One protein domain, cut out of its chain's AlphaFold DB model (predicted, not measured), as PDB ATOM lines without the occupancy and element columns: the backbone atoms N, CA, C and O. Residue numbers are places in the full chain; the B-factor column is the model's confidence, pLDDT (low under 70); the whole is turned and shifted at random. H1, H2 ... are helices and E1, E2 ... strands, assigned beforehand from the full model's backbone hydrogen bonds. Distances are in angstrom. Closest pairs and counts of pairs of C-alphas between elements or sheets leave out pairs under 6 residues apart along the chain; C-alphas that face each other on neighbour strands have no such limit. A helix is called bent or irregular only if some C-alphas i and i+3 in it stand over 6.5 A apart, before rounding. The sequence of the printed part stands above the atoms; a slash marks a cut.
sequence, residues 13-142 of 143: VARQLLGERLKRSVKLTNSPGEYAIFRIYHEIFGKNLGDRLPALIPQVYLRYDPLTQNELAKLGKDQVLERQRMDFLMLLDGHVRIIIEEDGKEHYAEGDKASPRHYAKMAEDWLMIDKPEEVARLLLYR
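AT A GLANCE: This is residues 13 to 142 of the 143 residues of an uncharacterized protein of Collimonas sp. OK607 (UniProt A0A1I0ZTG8). A strongly twisted sheet of four strands, E1 to E4, stands between a helical hairpin, H1 and H2, on one side and two separate helices, H3 and H4, on the other. H2 covers part of one face of the sheet, while H3 lies far out on the loop between E1 and E2, and residues 13 to 18 of H1 stick out. The printed part has 130 residues with four named helices and four named strands, in the order H1 H2 E1 H3 E2 E3 H4 E4; the sheet is mixed, with order E1, E2, E3, E4. The class is mixed, helices and strands; the whole is only just compact, close to loose, with a radius of gyration of the C-alphas of 16.8 A and spans of 49 by 37 by 30 A.

IN THESE COORDINATES: H1, residues 13 to 27, begins with C-alpha 13 at (-65.841, -46.318, 47.203) and is 21.2 A long. H2, residues 32 to 52, measures 26.7 A; it has a kink of 81 degrees near residue 46 and is irregular, with C-alphas 48 and 51 9.4 A apart. E1, residues 55 to 61, is followed by H3, residues 69 to 74, with C-alpha 69 at (-29.753, -51.495, 29.353). E2 is residues 85 to 91, and E3, residues 97 to 103, is 18.9 A long. H4, residues 116 to 127, is 16.8 A long. E4, residues 135 to 141, measures 19.1 A and ends with C-alpha 141 at (-33.106, -50.320, 60.304).

HOW THE PARTS SIT: H1 touches H2 with residues 23 to 27 alone, closest at the C-alphas of Val 26 and Tyr 35, 5.9 A, at a shallow tilt of 23 degrees, opposite ways. H1 only grazes the sheet, with residues 19 to 26. With H2 on one face at a height of 8.1 A, the sheet forms two layers, helix over strands; H2 lies over E3 and along it, at 19 degrees on the local plane. E1 and E2 are antiparallel, with N 57 and O 89 2.8 A apart, within hydrogen-bond range. E2 and E3 are an antiparallel hairpin, with N 90 and O 98 2.8 A apart. E3, H4 and E4 make a strand-helix-strand unit, two parallel neighbour strands with a helix between them in the chain, and its crossover is right-handed; N 99 and O 136 are 2.8 A apart. H3 and H4 are not on the sheet and are apart. In H1, H3 and H4 every O i to N i+4 pair is within hydrogen-bond range, in H2 13 of 17.

THE WHOLE: The C-alphas farthest apart are those of Asn 48 and Lys 74, 52.8 A. The printed part has no cut. The link from E3 to H4 is long, with 12 residues. Mean pLDDT of the printed part is 78.0; residues under 70 include 77 to 84, 104 to 116 and 128 to 134.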
ATOM      1  N   VAL A  13     -66.214 -45.156  48.016       87.75
ATOM      2  CA  VAL A  13     -65.841 -46.318  47.203       87.75
ATOM      3  C   VAL A  13     -64.506 -46.107  46.485       87.75
ATOM      4  O   VAL A  13     -63.633 -46.967  46.570       87.75
ATOM      5  N   ALA A  14     -64.293 -44.960  45.828       88.38
ATOM      6  CA  ALA A  14     -63.045 -44.688  45.113       88.38
ATOM      7  C   ALA A  14     -61.825 -44.698  46.049       88.38
ATOM      8  O   ALA A  14     -60.794 -45.280  45.707       88.38
ATOM      9  N   ARG A  15     -61.957 -44.120  47.252       85.06
ATOM     10  CA  ARG A  15     -60.882 -44.111  48.264       85.06
ATOM     11  C   ARG A  15     -60.546 -45.518  48.741       85.06
ATOM     12  O   ARG A  15     -59.374 -45.872  48.813       85.06
ATOM     13  N   GLN A  16     -61.568 -46.326  49.013       87.62
ATOM     14  CA  GLN A  16     -61.386 -47.710  49.434       87.62
ATOM     15  C   GLN A  16     -60.702 -48.542  48.339       87.62
ATOM     16  O   GLN A  16     -59.717 -49.223  48.609       87.62
ATOM     17  N   LEU A  17     -61.154 -48.424  47.087       93.81
ATOM     18  CA  LEU A  17     -60.547 -49.130  45.955       93.81
ATOM     19  C   LEU A  17     -59.101 -48.700  45.690       93.81
ATOM     20  O   LEU A  17     -58.297 -49.516  45.241       93.81
ATOM     21  N   LEU A  18     -58.765 -47.424  45.887       90.75
ATOM     22  CA  LEU A  18     -57.383 -46.959  45.780       90.75
ATOM     23  C   LEU A  18     -56.522 -47.547  46.906       90.75
ATOM     24  O   LEU A  18     -55.471 -48.108  46.619       90.75
ATOM     25  N   GLY A  19     -56.995 -47.495  48.154       90.81
ATOM     26  CA  GLY A  19     -56.284 -48.062  49.305       90.81
ATOM     27  C   GLY A  19     -55.967 -49.551  49.139       90.81
ATOM     28  O   GLY A  19     -54.834 -49.966  49.367       90.81
ATOM     29  N   GLU A  20     -56.923 -50.346  48.652       93.19
ATOM     30  CA  GLU A  20     -56.692 -51.773  48.380       93.19
ATOM     31  C   GLU A  20     -55.681 -52.008  47.251       93.19
ATOM     32  O   GLU A  20     -54.866 -52.928  47.329       93.19
ATOM     33  N   ARG A  21     -55.682 -51.163  46.211       94.50
ATOM     34  CA  ARG A  21     -54.694 -51.242  45.125       94.50
ATOM     35  C   ARG A  21     -53.283 -50.926  45.616       94.50
ATOM     36  O   ARG A  21     -52.370 -51.675  45.283       94.50
ATOM     37  N   LEU A  22     -53.118 -49.895  46.446       94.19
ATOM     38  CA  LEU A  22     -51.828 -49.564  47.064       94.19
ATOM     39  C   LEU A  22     -51.360 -50.679  48.008       94.19
ATOM     40  O   LEU A  22     -50.225 -51.135  47.929       94.19
ATOM     41  N   LYS A  23     -52.255 -51.217  48.842       94.19
ATOM     42  CA  LYS A  23     -51.932 -52.363  49.704       94.19
ATOM     43  C   LYS A  23     -51.494 -53.583  48.894       94.19
ATOM     44  O   LYS A  23     -50.580 -54.301  49.297       94.19
ATOM     45  N   ARG A  24     -52.159 -53.850  47.765       94.19
ATOM     46  CA  ARG A  24     -51.787 -54.936  46.853       94.19
ATOM     47  C   ARG A  24     -50.422 -54.688  46.222       94.19
ATOM     48  O   ARG A  24     -49.665 -55.642  46.113       94.19
ATOM     49  N   SER A  25     -50.108 -53.456  45.829       92.44
ATOM     50  CA  SER A  25     -48.823 -53.133  45.208       92.44
ATOM     51  C   SER A  25     -47.655 -53.379  46.171       92.44
ATOM     52  O   SER A  25     -46.698 -54.047  45.790       92.44
ATOM     53  N   VAL A  26     -47.802 -53.002  47.449       92.88
ATOM     54  CA  VAL A  26     -46.829 -53.334  48.506       92.88
ATOM     55  C   VAL A  26     -46.682 -54.845  48.672       92.88
ATOM     56  O   VAL A  26     -45.578 -55.356  48.728       92.88
ATOM     57  N   LYS A  27     -47.778 -55.612  48.683       92.12
ATOM     58  CA  LYS A  27     -47.676 -57.082  48.777       92.12
ATOM     59  C   LYS A  27     -46.872 -57.708  47.633       92.12
ATOM     60  O   LYS A  27     -46.271 -58.753  47.843       92.12
ATOM     61  N   LEU A  28     -46.864 -57.100  46.445       90.81
ATOM     62  CA  LEU A  28     -46.101 -57.600  45.296       90.81
ATOM     63  C   LEU A  28     -44.583 -57.423  45.456       90.81
ATOM     64  O   LEU A  28     -43.839 -57.990  44.663       90.81
ATOM     65  N   THR A  29     -44.116 -56.664  46.451       85.81
ATOM     66  CA  THR A  29     -42.678 -56.491  46.721       85.81
ATOM     67  C   THR A  29     -42.099 -57.694  47.449       85.81
ATOM     68  O   THR A  29     -40.890 -57.886  47.439       85.81
ATOM     69  N   ASN A  30     -42.959 -58.524  48.056       86.44
ATOM     70  CA  ASN A  30     -42.582 -59.605  48.962       86.44
ATOM     71  C   ASN A  30     -41.690 -59.155  50.139       86.44
ATOM     72  O   ASN A  30     -41.117 -60.018  50.797       86.44
ATOM     73  N   SER A  31     -41.618 -57.852  50.458       85.69
ATOM     74  CA  SER A  31     -40.960 -57.362  51.677       85.69
ATOM     75  C   SER A  31     -41.941 -57.378  52.863       85.69
ATOM     76  O   SER A  31     -42.950 -56.657  52.865       85.69
ATOM     77  N   PRO A  32     -41.665 -58.166  53.923       86.69
ATOM     78  CA  PRO A  32     -42.442 -58.110  55.158       86.69
ATOM     79  C   PRO A  32     -42.337 -56.752  55.860       86.69
ATOM     80  O   PRO A  32     -43.280 -56.357  56.551       86.69
ATOM     81  N   GLY A  33     -41.203 -56.059  55.711       87.19
ATOM     82  CA  GLY A  33     -40.945 -54.756  56.317       87.19
ATOM     83  C   GLY A  33     -41.771 -53.658  55.660       87.19
ATOM     84  O   GLY A  33     -42.541 -52.987  56.349       87.19
ATOM     85  N   GLU A  34     -41.730 -53.563  54.332       90.06
ATOM     86  CA  GLU A  34     -42.584 -52.645  53.572       90.06
ATOM     87  C   GLU A  34     -44.073 -52.874  53.882       90.06
ATOM     88  O   GLU A  34     -44.822 -51.934  54.176       90.06
ATOM     89  N   TYR A  35     -44.520 -54.136  53.899       92.19
ATOM     90  CA  TYR A  35     -45.904 -54.459  54.248       92.19
ATOM     91  C   TYR A  35     -46.265 -54.022  55.673       92.19
ATOM     92  O   TYR A  35     -47.363 -53.499  55.904       92.19
ATOM     93  N   ALA A  36     -45.358 -54.222  56.632       91.50
ATOM     94  CA  ALA A  36     -45.554 -53.794  58.009       91.50
ATOM     95  C   ALA A  36     -45.646 -52.268  58.115       91.50
ATOM     96  O   ALA A  36     -46.599 -51.787  58.729       91.50
ATOM     97  N   ILE A  37     -44.738 -51.519  57.481       92.00
ATOM     98  CA  ILE A  37     -44.745 -50.048  57.451       92.00
ATOM     99  C   ILE A  37     -46.085 -49.542  56.920       92.00
ATOM    100  O   ILE A  37     -46.783 -48.800  57.615       92.00
ATOM    101  N   PHE A  38     -46.488 -49.996  55.731       94.19
ATOM    102  CA  PHE A  38     -47.721 -49.539  55.091       94.19
ATOM    103  C   PHE A  38     -48.953 -49.831  55.955       94.19
ATOM    104  O   PHE A  38     -49.794 -48.961  56.194       94.19
ATOM    105  N   ARG A  39     -49.058 -51.062  56.468       93.44
ATOM    106  CA  ARG A  39     -50.189 -51.489  57.298       93.44
ATOM    107  C   ARG A  39     -50.251 -50.707  58.611       93.44
ATOM    108  O   ARG A  39     -51.308 -50.173  58.943       93.44
ATOM    109  N   ILE A  40     -49.140 -50.636  59.345       92.12
ATOM    110  CA  ILE A  40     -49.062 -49.987  60.661       92.12
ATOM    111  C   ILE A  40     -49.338 -48.490  60.530       92.12
ATOM    112  O   ILE A  40     -50.102 -47.944  61.327       92.12
ATOM    113  N   TYR A  41     -48.791 -47.838  59.500       93.69
ATOM    114  CA  TYR A  41     -49.043 -46.426  59.234       93.69
ATOM    115  C   TYR A  41     -50.546 -46.128  59.133       93.69
ATOM    116  O   TYR A  41     -51.072 -45.266  59.842       93.69
ATOM    117  N   HIS A  42     -51.266 -46.892  58.309       92.69
ATOM    118  CA  HIS A  42     -52.704 -46.700  58.135       92.69
ATOM    119  C   HIS A  42     -53.528 -47.119  59.362       92.69
ATOM    120  O   HIS A  42     -54.528 -46.468  59.666       92.69
ATOM    121  N   GLU A  43     -53.126 -48.163  60.091       90.62
ATOM    122  CA  GLU A  43     -53.831 -48.617  61.298       90.62
ATOM    123  C   GLU A  43     -53.714 -47.636  62.469       90.62
ATOM    124  O   GLU A  43     -54.713 -47.387  63.154       90.62
ATOM    125  N   ILE A  44     -52.514 -47.094  62.700       91.00
ATOM    126  CA  ILE A  44     -52.226 -46.195  63.823       91.00
ATOM    127  C   ILE A  44     -52.678 -44.773  63.495       91.00
ATOM    128  O   ILE A  44     -53.457 -44.176  64.241       91.00
ATOM    129  N   PHE A  45     -52.216 -44.214  62.376       91.56
ATOM    130  CA  PHE A  45     -52.435 -42.800  62.074       91.56
ATOM    131  C   PHE A  45     -53.746 -42.553  61.334       91.56
ATOM    132  O   PHE A  45     -54.361 -41.503  61.523       91.56
ATOM    133  N   GLY A  46     -54.227 -43.518  60.543       89.44
ATOM    134  CA  GLY A  46     -55.458 -43.352  59.769       89.44
ATOM    135  C   GLY A  46     -56.695 -43.125  60.634       89.44
ATOM    136  O   GLY A  46     -57.546 -42.312  60.275       89.44
ATOM    137  N   LYS A  47     -56.762 -43.761  61.811       85.62
ATOM    138  CA  LYS A  47     -57.861 -43.566  62.772       85.62
ATOM    139  C   LYS A  47     -57.872 -42.163  63.384       85.62
ATOM    140  O   LYS A  47     -58.943 -41.605  63.591       85.62
ATOM    141  N   ASN A  48     -56.693 -41.603  63.654       88.38
ATOM    142  CA  ASN A  48     -56.546 -40.349  64.396       88.38
ATOM    143  C   ASN A  48     -56.533 -39.112  63.489       88.38
ATOM    144  O   ASN A  48     -57.004 -38.045  63.882       88.38
ATOM    145  N   LEU A  49     -55.976 -39.234  62.281       88.94
ATOM    146  CA  LEU A  49     -55.782 -38.100  61.378       88.94
ATOM    147  C   LEU A  49     -56.888 -37.970  60.326       88.94
ATOM    148  O   LEU A  49     -57.151 -36.851  59.881       88.94
ATOM    149  N   GLY A  50     -57.567 -39.063  59.959       87.00
ATOM    150  CA  GLY A  50     -58.653 -39.043  58.977       87.00
ATOM    151  C   GLY A  50     -58.234 -38.355  57.674       87.00
ATOM    152  O   GLY A  50     -57.223 -38.712  57.073       87.00
ATOM    153  N   ASP A  51     -58.970 -37.319  57.265       85.69
ATOM    154  CA  ASP A  51     -58.683 -36.544  56.046       85.69
ATOM    155  C   ASP A  51     -57.382 -35.714  56.109       85.69
ATOM    156  O   ASP A  51     -56.951 -35.184  55.084       85.69
ATOM    157  N   ARG A  52     -56.756 -35.598  57.289       89.44
ATOM    158  CA  ARG A  52     -55.441 -34.961  57.485       89.44
ATOM    159  C   ARG A  52     -54.278 -35.953  57.435       89.44
ATOM    160  O   ARG A  52     -53.144 -35.546  57.655       89.44
ATOM    161  N   LEU A  53     -54.542 -37.244  57.221       91.44
ATOM    162  CA  LEU A  53     -53.486 -38.245  57.098       91.44
ATOM    163  C   LEU A  53     -52.607 -37.908  55.878       91.44
ATOM    164  O   LEU A  53     -53.145 -37.852  54.768       91.44
ATOM    165  N   PRO A  54     -51.284 -37.722  56.048       93.06
ATOM    166  CA  PRO A  54     -50.380 -37.539  54.919       93.06
ATOM    167  C   PRO A  54     -50.478 -38.709  53.936       93.06
ATOM    168  O   PRO A  54     -50.645 -39.868  54.338       93.06
ATOM    169  N   ALA A  55     -50.388 -38.423  52.639       92.12
ATOM    170  CA  ALA A  55     -50.442 -39.478  51.635       92.12
ATOM    171  C   ALA A  55     -49.142 -40.286  51.688       92.12
ATOM    172  O   ALA A  55     -48.068 -39.716  51.521       92.12
ATOM    173  N   LEU A  56     -49.253 -41.598  51.909       93.81
ATOM    174  CA  LEU A  56     -48.141 -42.541  51.832       93.81
ATOM    175  C   LEU A  56     -48.279 -43.346  50.539       93.81
ATOM    176  O   LEU A  56     -49.211 -44.138  50.386       93.81
ATOM    177  N   ILE A  57     -47.377 -43.103  49.598       92.69
ATOM    178  CA  ILE A  57     -47.379 -43.707  48.269       92.69
ATOM    179  C   ILE A  57     -46.273 -44.765  48.236       92.69
ATOM    180  O   ILE A  57     -45.104 -44.398  48.338       92.69
ATOM    181  N   PRO A  58     -46.606 -46.060  48.120       92.81
ATOM    182  CA  PRO A  58     -45.609 -47.112  47.975       92.81
ATOM    183  C   PRO A  58     -44.988 -47.124  46.573       92.81
ATOM    184  O   PRO A  58     -45.650 -46.750  45.603       92.81
ATOM    185  N   GLN A  59     -43.767 -47.654  46.469       80.75
ATOM    186  CA  GLN A  59     -43.099 -48.027  45.217       80.75
ATOM    187  C   GLN A  59     -42.948 -46.861  44.230       80.75
ATOM    188  O   GLN A  59     -43.531 -46.861  43.141       80.75
ATOM    189  N   VAL A  60     -42.145 -45.862  44.596       78.88
ATOM    190  CA  VAL A  60     -41.993 -44.629  43.810       78.88
ATOM    191  C   VAL A  60     -40.778 -44.693  42.900       78.88
ATOM    192  O   VAL A  60     -39.650 -44.808  43.367       78.88
ATOM    193  N   TYR A  61     -41.006 -44.580  41.593       74.25
ATOM    194  CA  TYR A  61     -39.928 -44.470  40.614       74.25
ATOM    195  C   TYR A  61     -39.327 -43.065  40.633       74.25
ATOM    196  O   TYR A  61     -40.045 -42.077  40.496       74.25
ATOM    197  N   LEU A  62     -38.006 -42.989  40.779       66.44
ATOM    198  CA  LEU A  62     -37.264 -41.724  40.756       66.44
ATOM    199  C   LEU A  62     -36.955 -41.279  39.333       66.44
ATOM    200  O   LEU A  62     -37.066 -40.105  38.993       66.44
ATOM    201  N   ARG A  63     -36.597 -42.245  38.488       65.94
ATOM    202  CA  ARG A  63     -36.487 -42.082  37.046       65.94
ATOM    203  C   ARG A  63     -37.032 -43.329  36.381       65.94
ATOM    204  O   ARG A  63     -36.581 -44.434  36.664       65.94
ATOM    205  N   TYR A  64     -38.006 -43.133  35.503       60.47
ATOM    206  CA  TYR A  64     -38.401 -44.159  34.554       60.47
ATOM    207  C   TYR A  64     -37.528 -43.990  33.313       60.47
ATOM    208  O   TYR A  64     -37.707 -43.019  32.576       60.47
ATOM    209  N   ASP A  65     -36.571 -44.894  33.113       65.00
ATOM    210  CA  ASP A  65     -35.887 -45.006  31.828       65.00
ATOM    211  C   ASP A  65     -36.638 -46.039  30.975       65.00
ATOM    212  O   ASP A  65     -36.673 -47.216  31.339       65.00
ATOM    213  N   PRO A  66     -37.311 -45.625  29.887       66.06
ATOM    214  CA  PRO A  66     -38.022 -46.560  29.022       66.06
ATOM    215  C   PRO A  66     -37.070 -47.431  28.193       66.06
ATOM    216  O   PRO A  66     -37.529 -48.401  27.588       66.06
ATOM    217  N   LEU A  67     -35.784 -47.073  28.113       73.12
ATOM    218  CA  LEU A  67     -34.796 -47.786  27.319       73.12
ATOM    219  C   LEU A  67     -34.212 -48.956  28.109       73.12
ATOM    220  O   LEU A  67     -33.903 -48.873  29.298       73.12
ATOM    221  N   THR A  68     -34.019 -50.067  27.415       71.75
ATOM    222  CA  THR A  68     -33.318 -51.228  27.953       71.75
ATOM    223  C   THR A  68     -31.839 -50.908  28.174       71.75
ATOM    224  O   THR A  68     -31.246 -50.078  27.484       71.75
ATOM    225  N   GLN A  69     -31.191 -51.633  29.089       70.56
ATOM    226  CA  GLN A  69     -29.753 -51.495  29.353       70.56
ATOM    227  C   GLN A  69     -28.903 -51.630  28.076       70.56
ATOM    228  O   GLN A  69     -27.930 -50.905  27.890       70.56
ATOM    229  N   ASN A  70     -29.315 -52.503  27.154       70.88
ATOM    230  CA  ASN A  70     -28.654 -52.681  25.862       70.88
ATOM    231  C   ASN A  70     -28.794 -51.460  24.937       70.88
ATOM    232  O   ASN A  70     -27.917 -51.211  24.113       70.88
ATOM    233  N   GLU A  71     -29.895 -50.714  25.024       79.38
ATOM    234  CA  GLU A  71     -30.110 -49.484  24.253       79.38
ATOM    235  C   GLU A  71     -29.334 -48.316  24.854       79.38
ATOM    236  O   GLU A  71     -28.708 -47.554  24.117       79.38
ATOM    237  N   LEU A  72     -29.293 -48.226  26.182       74.44
ATOM    238  CA  LEU A  72     -28.481 -47.245  26.897       74.44
ATOM    239  C   LEU A  72     -26.986 -47.421  26.612       74.44
ATOM    240  O   LEU A  72     -26.307 -46.444  26.286       74.44
ATOM    241  N   ALA A  73     -26.504 -48.667  26.599       72.56
ATOM    242  CA  ALA A  73     -25.119 -48.978  26.260       72.56
ATOM    243  C   ALA A  73     -24.751 -48.573  24.824       72.56
ATOM    244  O   ALA A  73     -23.694 -47.996  24.574       72.56
ATOM    245  N   LYS A  74     -25.658 -48.778  23.859       78.44
ATOM    246  CA  LYS A  74     -25.459 -48.331  22.466       78.44
ATOM    247  C   LYS A  74     -25.384 -46.810  22.323       78.44
ATOM    248  O   LYS A  74     -24.798 -46.325  21.360       78.44
ATOM    249  N   LEU A  75     -25.977 -46.065  23.255       77.38
ATOM    250  CA  LEU A  75     -25.948 -44.602  23.297       77.38
ATOM    251  C   LEU A  75     -24.772 -44.051  24.124       77.38
ATOM    252  O   LEU A  75     -24.702 -42.839  24.331       77.38
ATOM    253  N   GLY A  76     -23.871 -44.913  24.615       72.56
ATOM    254  CA  GLY A  76     -22.772 -44.523  25.502       72.56
ATOM    255  C   GLY A  76     -23.244 -44.031  26.874       72.56
ATOM    256  O   GLY A  76     -22.528 -43.292  27.549       72.56
ATOM    257  N   LYS A  77     -24.469 -44.393  27.277       66.62
ATOM    258  CA  LYS A  77     -25.072 -44.053  28.570       66.62
ATOM    259  C   LYS A  77     -25.060 -45.279  29.481       66.62
ATOM    260  O   LYS A  77     -26.104 -45.802  29.840       66.62
ATOM    261  N   ASP A  78     -23.875 -45.731  29.873       60.88
ATOM    262  CA  ASP A  78     -23.713 -46.954  30.678       60.88
ATOM    263  C   ASP A  78     -24.111 -46.801  32.162       60.88
ATOM    264  O   ASP A  78     -24.062 -47.768  32.922       60.88
ATOM    265  N   GLN A  79     -24.520 -45.607  32.607       58.56
ATOM    266  CA  GLN A  79     -24.988 -45.397  33.980       58.56
ATOM    267  C   GLN A  79     -26.444 -45.838  34.144       58.56
ATOM    268  O   GLN A  79     -27.376 -45.038  34.080       58.56
ATOM    269  N   VAL A  80     -26.629 -47.126  34.412       57.53
ATOM    270  CA  VAL A  80     -27.863 -47.624  35.020       57.53
ATOM    271  C   VAL A  80     -27.766 -47.374  36.523       57.53
ATOM    272  O   VAL A  80     -26.904 -47.941  37.188       57.53
ATOM    273  N   LEU A  81     -28.638 -46.519  37.063       58.91
ATOM    274  CA  LEU A  81     -28.819 -46.424  38.515       58.91
ATOM    275  C   LEU A  81     -29.300 -47.777  39.022       58.91
ATOM    276  O   LEU A  81     -30.291 -48.301  38.502       58.91
ATOM    277  N   GLU A  82     -28.646 -48.321  40.042       61.09
ATOM    278  CA  GLU A  82     -29.130 -49.554  40.667       61.09
ATOM    279  C   GLU A  82     -30.453 -49.317  41.388       61.09
ATOM    280  O   GLU A  82     -31.369 -50.137  41.300       61.09
ATOM    281  N   ARG A  83     -30.604 -48.153  42.029       65.38
ATOM    282  CA  ARG A  83     -31.879 -47.717  42.600       65.38
ATOM    283  C   ARG A  83     -32.680 -46.868  41.619       65.38
ATOM    284  O   ARG A  83     -32.476 -45.665  41.481       65.38
ATOM    285  N   GLN A  84     -33.667 -47.496  40.986       68.25
ATOM    286  CA  GLN A  84     -34.672 -46.801  40.169       68.25
ATOM    287  C   GLN A  84     -35.993 -46.553  40.911       68.25
ATOM    288  O   GLN A  84     -36.821 -45.755  40.463       68.25
ATOM    289  N   ARG A  85     -36.190 -47.223  42.052       78.06
ATOM    290  CA  ARG A  85     -37.412 -47.198  42.856       78.06
ATOM    291  C   ARG A  85     -37.067 -47.028  44.333       78.06
ATOM    292  O   ARG A  85     -36.117 -47.644  44.799       78.06
ATOM    293  N   MET A  86     -37.873 -46.231  45.018       82.81
ATOM    294  CA  MET A  86     -37.880 -46.040  46.465       82.81
ATOM    295  C   MET A  86     -39.086 -46.748  47.088       82.81
ATOM    296  O   MET A  86     -40.114 -46.930  46.415       82.81
ATOM    297  N   ASP A  87     -38.985 -47.131  48.357       88.06
ATOM    298  CA  ASP A  87     -40.008 -47.957  49.009       88.06
ATOM    299  C   ASP A  87     -41.282 -47.155  49.263       88.06
ATOM    300  O   ASP A  87     -42.378 -47.593  48.896       88.06
ATOM    301  N   PHE A  88     -41.154 -45.942  49.817       91.38
ATOM    302  CA  PHE A  88     -42.292 -45.052  50.047       91.38
ATOM    303  C   PHE A  88     -41.966 -43.572  49.852       91.38
ATOM    304  O   PHE A  88     -40.927 -43.079  50.277       91.38
ATOM    305  N   LEU A  89     -42.941 -42.831  49.324       91.31
ATOM    306  CA  LEU A  89     -42.998 -41.371  49.357       91.31
ATOM    307  C   LEU A  89     -44.149 -40.918  50.252       91.31
ATOM    308  O   LEU A  89     -45.310 -41.249  50.008       91.31
ATOM    309  N   MET A  90     -43.837 -40.108  51.253       92.38
ATOM    310  CA  MET A  90     -44.814 -39.407  52.070       92.38
ATOM    311  C   MET A  90     -44.935 -37.951  51.621       92.38
ATOM    312  O   MET A  90     -43.942 -37.227  51.529       92.38
ATOM    313  N   LEU A  91     -46.168 -37.520  51.363       91.25
ATOM    314  CA  LEU A  91     -46.500 -36.142  51.008       91.25
ATOM    315  C   LEU A  91     -47.144 -35.450  52.206       91.25
ATOM    316  O   LEU A  91     -48.265 -35.796  52.593       91.25
ATOM    317  N   LEU A  92     -46.436 -34.477  52.776       89.31
ATOM    318  CA  LEU A  92     -46.935 -33.633  53.855       89.31
ATOM    319  C   LEU A  92     -47.428 -32.290  53.304       89.31
ATOM    320  O   LEU A  92     -47.163 -31.910  52.160       89.31
ATOM    321  N   ASP A  93     -48.140 -31.548  54.150       85.00
ATOM    322  CA  ASP A  93     -48.480 -30.158  53.866       85.00
ATOM    323  C   ASP A  93     -47.208 -29.301  53.694       85.00
ATOM    324  O   ASP A  93     -46.139 -29.614  54.217       85.00
ATOM    325  N   GLY A  94     -47.323 -28.192  52.957       84.88
ATOM    326  CA  GLY A  94     -46.206 -27.258  52.766       84.88
ATOM    327  C   GLY A  94     -45.150 -27.716  51.757       84.88
ATOM    328  O   GLY A  94     -44.013 -27.271  51.840       84.88
ATOM    329  N   HIS A  95     -45.519 -28.581  50.804       82.69
ATOM    330  CA  HIS A  95     -44.636 -29.113  49.750       82.69
ATOM    331  C   HIS A  95     -43.474 -29.981  50.257       82.69
ATOM    332  O   HIS A  95     -42.557 -30.287  49.492       82.69
ATOM    333  N   VAL A  96     -43.543 -30.430  51.513       86.06
ATOM    334  CA  VAL A  96     -42.546 -31.321  52.104       86.06
ATOM    335  C   VAL A  96     -42.775 -32.749  51.616       86.06
ATOM    336  O   VAL A  96     -43.872 -33.307  51.727       86.06
ATOM    337  N   ARG A  97     -41.710 -33.337  51.072       87.88
ATOM    338  CA  ARG A  97     -41.667 -34.699  50.543       87.88
ATOM    339  C   ARG A  97     -40.652 -35.496  51.353       87.88
ATOM    340  O   ARG A  97     -39.523 -35.051  51.538       87.88
ATOM    341  N   ILE A  98     -41.060 -36.655  51.856       87.56
ATOM    342  CA  ILE A  98     -40.177 -37.546  52.617       87.56
ATOM    343  C   ILE A  98     -40.124 -38.884  51.900       87.56
ATOM    344  O   ILE A  98     -41.170 -39.492  51.678       87.56
ATOM    345  N   ILE A  99     -38.925 -39.347  51.562       86.88
ATOM    346  CA  ILE A  99     -38.722 -40.727  51.128       86.88
ATOM    347  C   ILE A  99     -38.374 -41.572  52.349       86.88
ATOM    348  O   ILE A  99     -37.525 -41.201  53.165       86.88
ATOM    349  N   ILE A 100     -39.053 -42.703  52.475       87.06
ATOM    350  CA  ILE A 100     -38.828 -43.677  53.536       87.06
ATOM    351  C   ILE A 100     -38.347 -44.952  52.868       87.06
ATOM    352  O   ILE A 100     -39.062 -45.504  52.035       87.06
ATOM    353  N   GLU A 101     -37.169 -45.404  53.278       83.38
ATOM    354  CA  GLU A 101     -36.567 -46.654  52.829       83.38
ATOM    355  C   GLU A 101     -36.537 -47.634  53.996       83.38
ATOM    356  O   GLU A 101     -36.058 -47.308  55.095       83.38
ATOM    357  N   GLU A 102     -37.044 -48.837  53.758       79.44
ATOM    358  CA  GLU A 102     -36.748 -49.963  54.621       79.44
ATOM    359  C   GLU A 102     -35.346 -50.458  54.278       79.44
ATOM    360  O   GLU A 102     -35.060 -50.836  53.144       79.44
ATOM    361  N   ASP A 103     -34.454 -50.457  55.263       71.62
ATOM    362  CA  ASP A 103     -33.090 -50.904  55.040       71.62
ATOM    363  C   ASP A 103     -32.751 -52.106  55.913       71.62
ATOM    364  O   ASP A 103     -32.631 -52.027  57.142       71.62
ATOM    365  N   GLY A 104     -32.614 -53.252  55.252       64.62
ATOM    366  CA  GLY A 104     -32.189 -54.498  55.872       64.62
ATOM    367  C   GLY A 104     -30.667 -54.595  55.989       64.62
ATOM    368  O   GLY A 104     -29.917 -53.967  55.243       64.62
ATOM    369  N   LYS A 105     -30.181 -55.458  56.892       57.38
ATOM    370  CA  LYS A 105     -28.746 -55.805  56.973       57.38
ATOM    371  C   LYS A 105     -28.199 -56.312  55.634       57.38
ATOM    372  O   LYS A 105     -27.064 -56.003  55.294       57.38
ATOM    373  N   GLU A 106     -29.029 -57.006  54.860       54.62
ATOM    374  CA  GLU A 106     -28.696 -57.542  53.534       54.62
ATOM    375  C   GLU A 106     -28.320 -56.455  52.510       54.62
ATOM    376  O   GLU A 106     -27.640 -56.751  51.533       54.62
ATOM    377  N   HIS A 107     -28.706 -55.192  52.736       54.75
ATOM    378  CA  HIS A 107     -28.428 -54.079  51.818       54.75
ATOM    379  C   HIS A 107     -27.079 -53.394  52.076       54.75
ATOM    380  O   HIS A 107     -26.560 -52.691  51.209       54.75
ATOM    381  N   TYR A 108     -26.485 -53.607  53.252       53.78
ATOM    382  CA  TYR A 108     -25.203 -53.006  53.624       53.78
ATOM    383  C   TYR A 108     -24.133 -54.022  53.948       53.78
ATOM    384  O   TYR A 108     -22.961 -53.654  53.959       53.78
ATOM    385  N   ALA A 109     -24.492 -55.265  54.247       52.81
ATOM    386  CA  ALA A 109     -23.549 -56.236  54.753       52.81
ATOM    387  C   ALA A 109     -23.030 -57.171  53.658       52.81
ATOM    388  O   ALA A 109     -23.780 -57.676  52.830       52.81
ATOM    389  N   GLU A 110     -21.724 -57.428  53.679       58.62
ATOM    390  CA  GLU A 110     -21.168 -58.636  53.073       58.62
ATOM    391  C   GLU A 110     -21.151 -59.703  54.176       58.62
ATOM    392  O   GLU A 110     -20.289 -59.699  55.060       58.62
ATOM    393  N   GLY A 111     -22.174 -60.562  54.191       64.31
ATOM    394  CA  GLY A 111     -22.428 -61.471  55.314       64.31
ATOM    395  C   GLY A 111     -22.956 -60.714  56.537       64.31
ATOM    396  O   GLY A 111     -23.955 -60.015  56.437       64.31
ATOM    397  N   ASP A 112     -22.280 -60.822  57.683       57.56
ATOM    398  CA  ASP A 112     -22.688 -60.170  58.944       57.56
ATOM    399  C   ASP A 112     -21.996 -58.816  59.206       57.56
ATOM    400  O   ASP A 112     -22.180 -58.210  60.266       57.56
ATOM    401  N   LYS A 113     -21.164 -58.322  58.277       55.59
ATOM    402  CA  LYS A 113     -20.389 -57.081  58.453       55.59
ATOM    403  C   LYS A 113     -20.813 -56.006  57.469       55.59
ATOM    404  O   LYS A 113     -20.806 -56.239  56.265       55.59
ATOM    405  N   ALA A 114     -21.087 -54.807  57.981       60.81
ATOM    406  CA  ALA A 114     -21.327 -53.626  57.157       60.81
ATOM    407  C   ALA A 114     -20.144 -53.367  56.202       60.81
ATOM    408  O   ALA A 114     -18.988 -53.338  56.624       60.81
ATOM    409  N   SER A 115     -20.450 -53.161  54.922       67.25
ATOM    410  CA  SER A 115     -19.513 -52.881  53.839       67.25
ATOM    411  C   SER A 115     -19.503 -51.375  53.543       67.25
ATOM    412  O   SER A 115     -20.516 -50.823  53.097       67.25
ATOM    413  N   PRO A 116     -18.366 -50.681  53.741       69.12
ATOM    414  CA  PRO A 116     -18.214 -49.273  53.366       69.12
ATOM    415  C   PRO A 116     -18.502 -49.006  51.882       69.12
ATOM    416  O   PRO A 116     -18.943 -47.917  51.519       69.12
ATOM    417  N   ARG A 117     -18.292 -50.010  51.022       71.81
ATOM    418  CA  ARG A 117     -18.544 -49.920  49.581       71.81
ATOM    419  C   ARG A 117     -20.034 -49.790  49.265       71.81
ATOM    420  O   ARG A 117     -20.398 -48.957  48.441       71.81
ATOM    421  N   HIS A 118     -20.890 -50.565  49.935       66.31
ATOM    422  CA  HIS A 118     -22.343 -50.441  49.782       66.31
ATOM    423  C   HIS A 118     -22.831 -49.075  50.274       66.31
ATOM    424  O   HIS A 118     -23.615 -48.428  49.589       66.31
ATOM    425  N   TYR A 119     -22.278 -48.562  51.376       63.56
ATOM    426  CA  TYR A 119     -22.576 -47.204  51.845       63.56
ATOM    427  C   TYR A 119     -22.221 -46.114  50.828       63.56
ATOM    428  O   TYR A 119     -23.041 -45.230  50.574       63.56
ATOM    429  N   ALA A 120     -21.021 -46.172  50.242       68.12
ATOM    430  CA  ALA A 120     -20.575 -45.190  49.256       68.12
ATOM    431  C   ALA A 120     -21.480 -45.188  48.016       68.12
ATOM    432  O   ALA A 120     -21.956 -44.136  47.597       68.12
ATOM    433  N   LYS A 121     -21.805 -46.377  47.500       71.00
ATOM    434  CA  LYS A 121     -22.696 -46.534  46.347       71.00
ATOM    435  C   LYS A 121     -24.102 -46.005  46.613       71.00
ATOM    436  O   LYS A 121     -24.697 -45.353  45.765       71.00
ATOM    437  N   MET A 122     -24.617 -46.235  47.819       70.38
ATOM    438  CA  MET A 122     -25.894 -45.662  48.224       70.38
ATOM    439  C   MET A 122     -25.841 -44.141  48.229       70.38
ATOM    440  O   MET A 122     -26.724 -43.508  47.663       70.38
ATOM    441  N   ALA A 123     -24.814 -43.538  48.826       69.94
ATOM    442  CA  ALA A 123     -24.669 -42.087  48.809       69.94
ATOM    443  C   ALA A 123     -24.626 -41.523  47.375       69.94
ATOM    444  O   ALA A 123     -25.275 -40.515  47.109       69.94
ATOM    445  N   GLU A 124     -23.934 -42.195  46.451       73.06
ATOM    446  CA  GLU A 124     -23.899 -41.824  45.030       73.06
ATOM    447  C   GLU A 124     -25.283 -41.896  44.371       73.06
ATOM    448  O   GLU A 124     -25.722 -40.903  43.793       73.06
ATOM    449  N   ASP A 125     -26.014 -43.006  44.515       72.12
ATOM    450  CA  ASP A 125     -27.374 -43.153  43.969       72.12
ATOM    451  C   ASP A 125     -28.317 -42.040  44.467       72.12
ATOM    452  O   ASP A 125     -29.138 -41.519  43.708       72.12
ATOM    453  N   TRP A 126     -28.176 -41.638  45.732       70.12
ATOM    454  CA  TRP A 126     -28.962 -40.561  46.343       70.12
ATOM    455  C   TRP A 126     -28.602 -39.173  45.815       70.12
ATOM    456  O   TRP A 126     -29.497 -38.354  45.605       70.12
ATOM    457  N   LEU A 127     -27.320 -38.907  45.564       70.25
ATOM    458  CA  LEU A 127     -26.877 -37.661  44.931       70.25
ATOM    459  C   LEU A 127     -27.388 -37.529  43.494       70.25
ATOM    460  O   LEU A 127     -27.519 -36.419  42.988       70.25
ATOM    461  N   MET A 128     -27.699 -38.651  42.844       66.88
ATOM    462  CA  MET A 128     -28.236 -38.670  41.489       66.88
ATOM    463  C   MET A 128     -29.749 -38.413  41.425       66.88
ATOM    464  O   MET A 128     -30.277 -38.272  40.317       66.88
ATOM    465  N   ILE A 129     -30.468 -38.355  42.548       68.56
ATOM    466  CA  ILE A 129     -31.892 -37.982  42.574       68.56
ATOM    467  C   ILE A 129     -32.037 -36.517  42.164       68.56
ATOM    468  O   ILE A 129     -31.197 -35.691  42.493       68.56
ATOM    469  N   ASP A 130     -33.096 -36.184  41.427       58.91
ATOM    470  CA  ASP A 130     -33.381 -34.790  41.091       58.91
ATOM    471  C   ASP A 130     -33.797 -34.031  42.365       58.91
ATOM    472  O   ASP A 130     -34.813 -34.360  42.981       58.91
ATOM    473  N   LYS A 131     -32.980 -33.049  42.769       65.44
ATOM    474  CA  LYS A 131     -33.137 -32.208  43.972       65.44
ATOM    475  C   LYS A 131     -33.220 -32.962  45.308       65.44
ATOM    476  O   LYS A 131     -34.249 -32.910  45.996       65.44
ATOM    477  N   PRO A 132     -32.145 -33.646  45.728       63.19
ATOM    478  CA  PRO A 132     -32.124 -34.361  47.001       63.19
ATOM    479  C   PRO A 132     -32.343 -33.429  48.207       63.19
ATOM    480  O   PRO A 132     -32.843 -33.875  49.234       63.19
ATOM    481  N   GLU A 133     -32.043 -32.133  48.098       59.94
ATOM    482  CA  GLU A 133     -32.277 -31.133  49.146       59.94
ATOM    483  C   GLU A 133     -33.763 -30.848  49.424       59.94
ATOM    484  O   GLU A 133     -34.105 -30.383  50.513       59.94
ATOM    485  N   GLU A 134     -34.658 -31.135  48.473       68.75
ATOM    486  CA  GLU A 134     -36.108 -30.957  48.643       68.75
ATOM    487  C   GLU A 134     -36.782 -32.191  49.279       68.75
ATOM    488  O   GLU A 134     -37.996 -32.182  49.522       68.75
ATOM    489  N   VAL A 135     -36.016 -33.256  49.545       70.69
ATOM    490  CA  VAL A 135     -36.521 -34.552  50.005       70.69
ATOM    491  C   VAL A 135     -35.790 -34.999  51.268       70.69
ATOM    492  O   VAL A 135     -34.594 -35.271  51.258       70.69
ATOM    493  N   ALA A 136     -36.522 -35.158  52.372       75.62
ATOM    494  CA  ALA A 136     -35.947 -35.782  53.561       75.62
ATOM    495  C   ALA A 136     -35.923 -37.309  53.400       75.62
ATOM    496  O   ALA A 136     -36.903 -37.902  52.947       75.62
ATOM    497  N   ARG A 137     -34.825 -37.949  53.808       74.56
ATOM    498  CA  ARG A 137     -34.674 -39.408  53.795       74.56
ATOM    499  C   ARG A 137     -34.782 -39.969  55.208       74.56
ATOM    500  O   ARG A 137     -34.055 -39.532  56.098       74.56
ATOM    501  N   LEU A 138     -35.639 -40.969  55.397       76.50
ATOM    502  CA  LEU A 138     -35.724 -41.745  56.633       76.50
ATOM    503  C   LEU A 138     -35.324 -43.195  56.363       76.50
ATOM    504  O   LEU A 138     -35.955 -43.870  55.554       76.50
ATOM    505  N   LEU A 139     -34.292 -43.660  57.068       72.81
ATOM    506  CA  LEU A 139     -33.835 -45.046  57.021       72.81
ATOM    507  C   LEU A 139     -34.363 -45.815  58.222       72.81
ATOM    508  O   LEU A 139     -34.086 -45.448  59.368       72.81
ATOM    509  N   LEU A 140     -35.115 -46.880  57.962       71.00
ATOM    510  CA  LEU A 140     -35.630 -47.763  59.000       71.00
ATOM    511  C   LEU A 140     -34.786 -49.035  59.050       71.00
ATOM    512  O   LEU A 140     -34.906 -49.896  58.185       71.00
ATOM    513  N   TYR A 141     -33.946 -49.146  60.080       63.94
ATOM    514  CA  TYR A 141     -33.106 -50.320  60.304       63.94
ATOM    515  C   TYR A 141     -33.854 -51.409  61.064       63.94
ATOM    516  O   TYR A 141     -34.432 -51.161  62.128       63.94
ATOM    517  N   ARG A 142     -33.760 -52.642  60.563       58.22
ATOM    518  CA  ARG A 142     -34.197 -53.838  61.286       58.22
ATOM    519  C   ARG A 142     -32.986 -54.537  61.920       58.22
ATOM    520  O   ARG A 142     -32.090 -54.999  61.215       58.22
TER     521      ARG A 142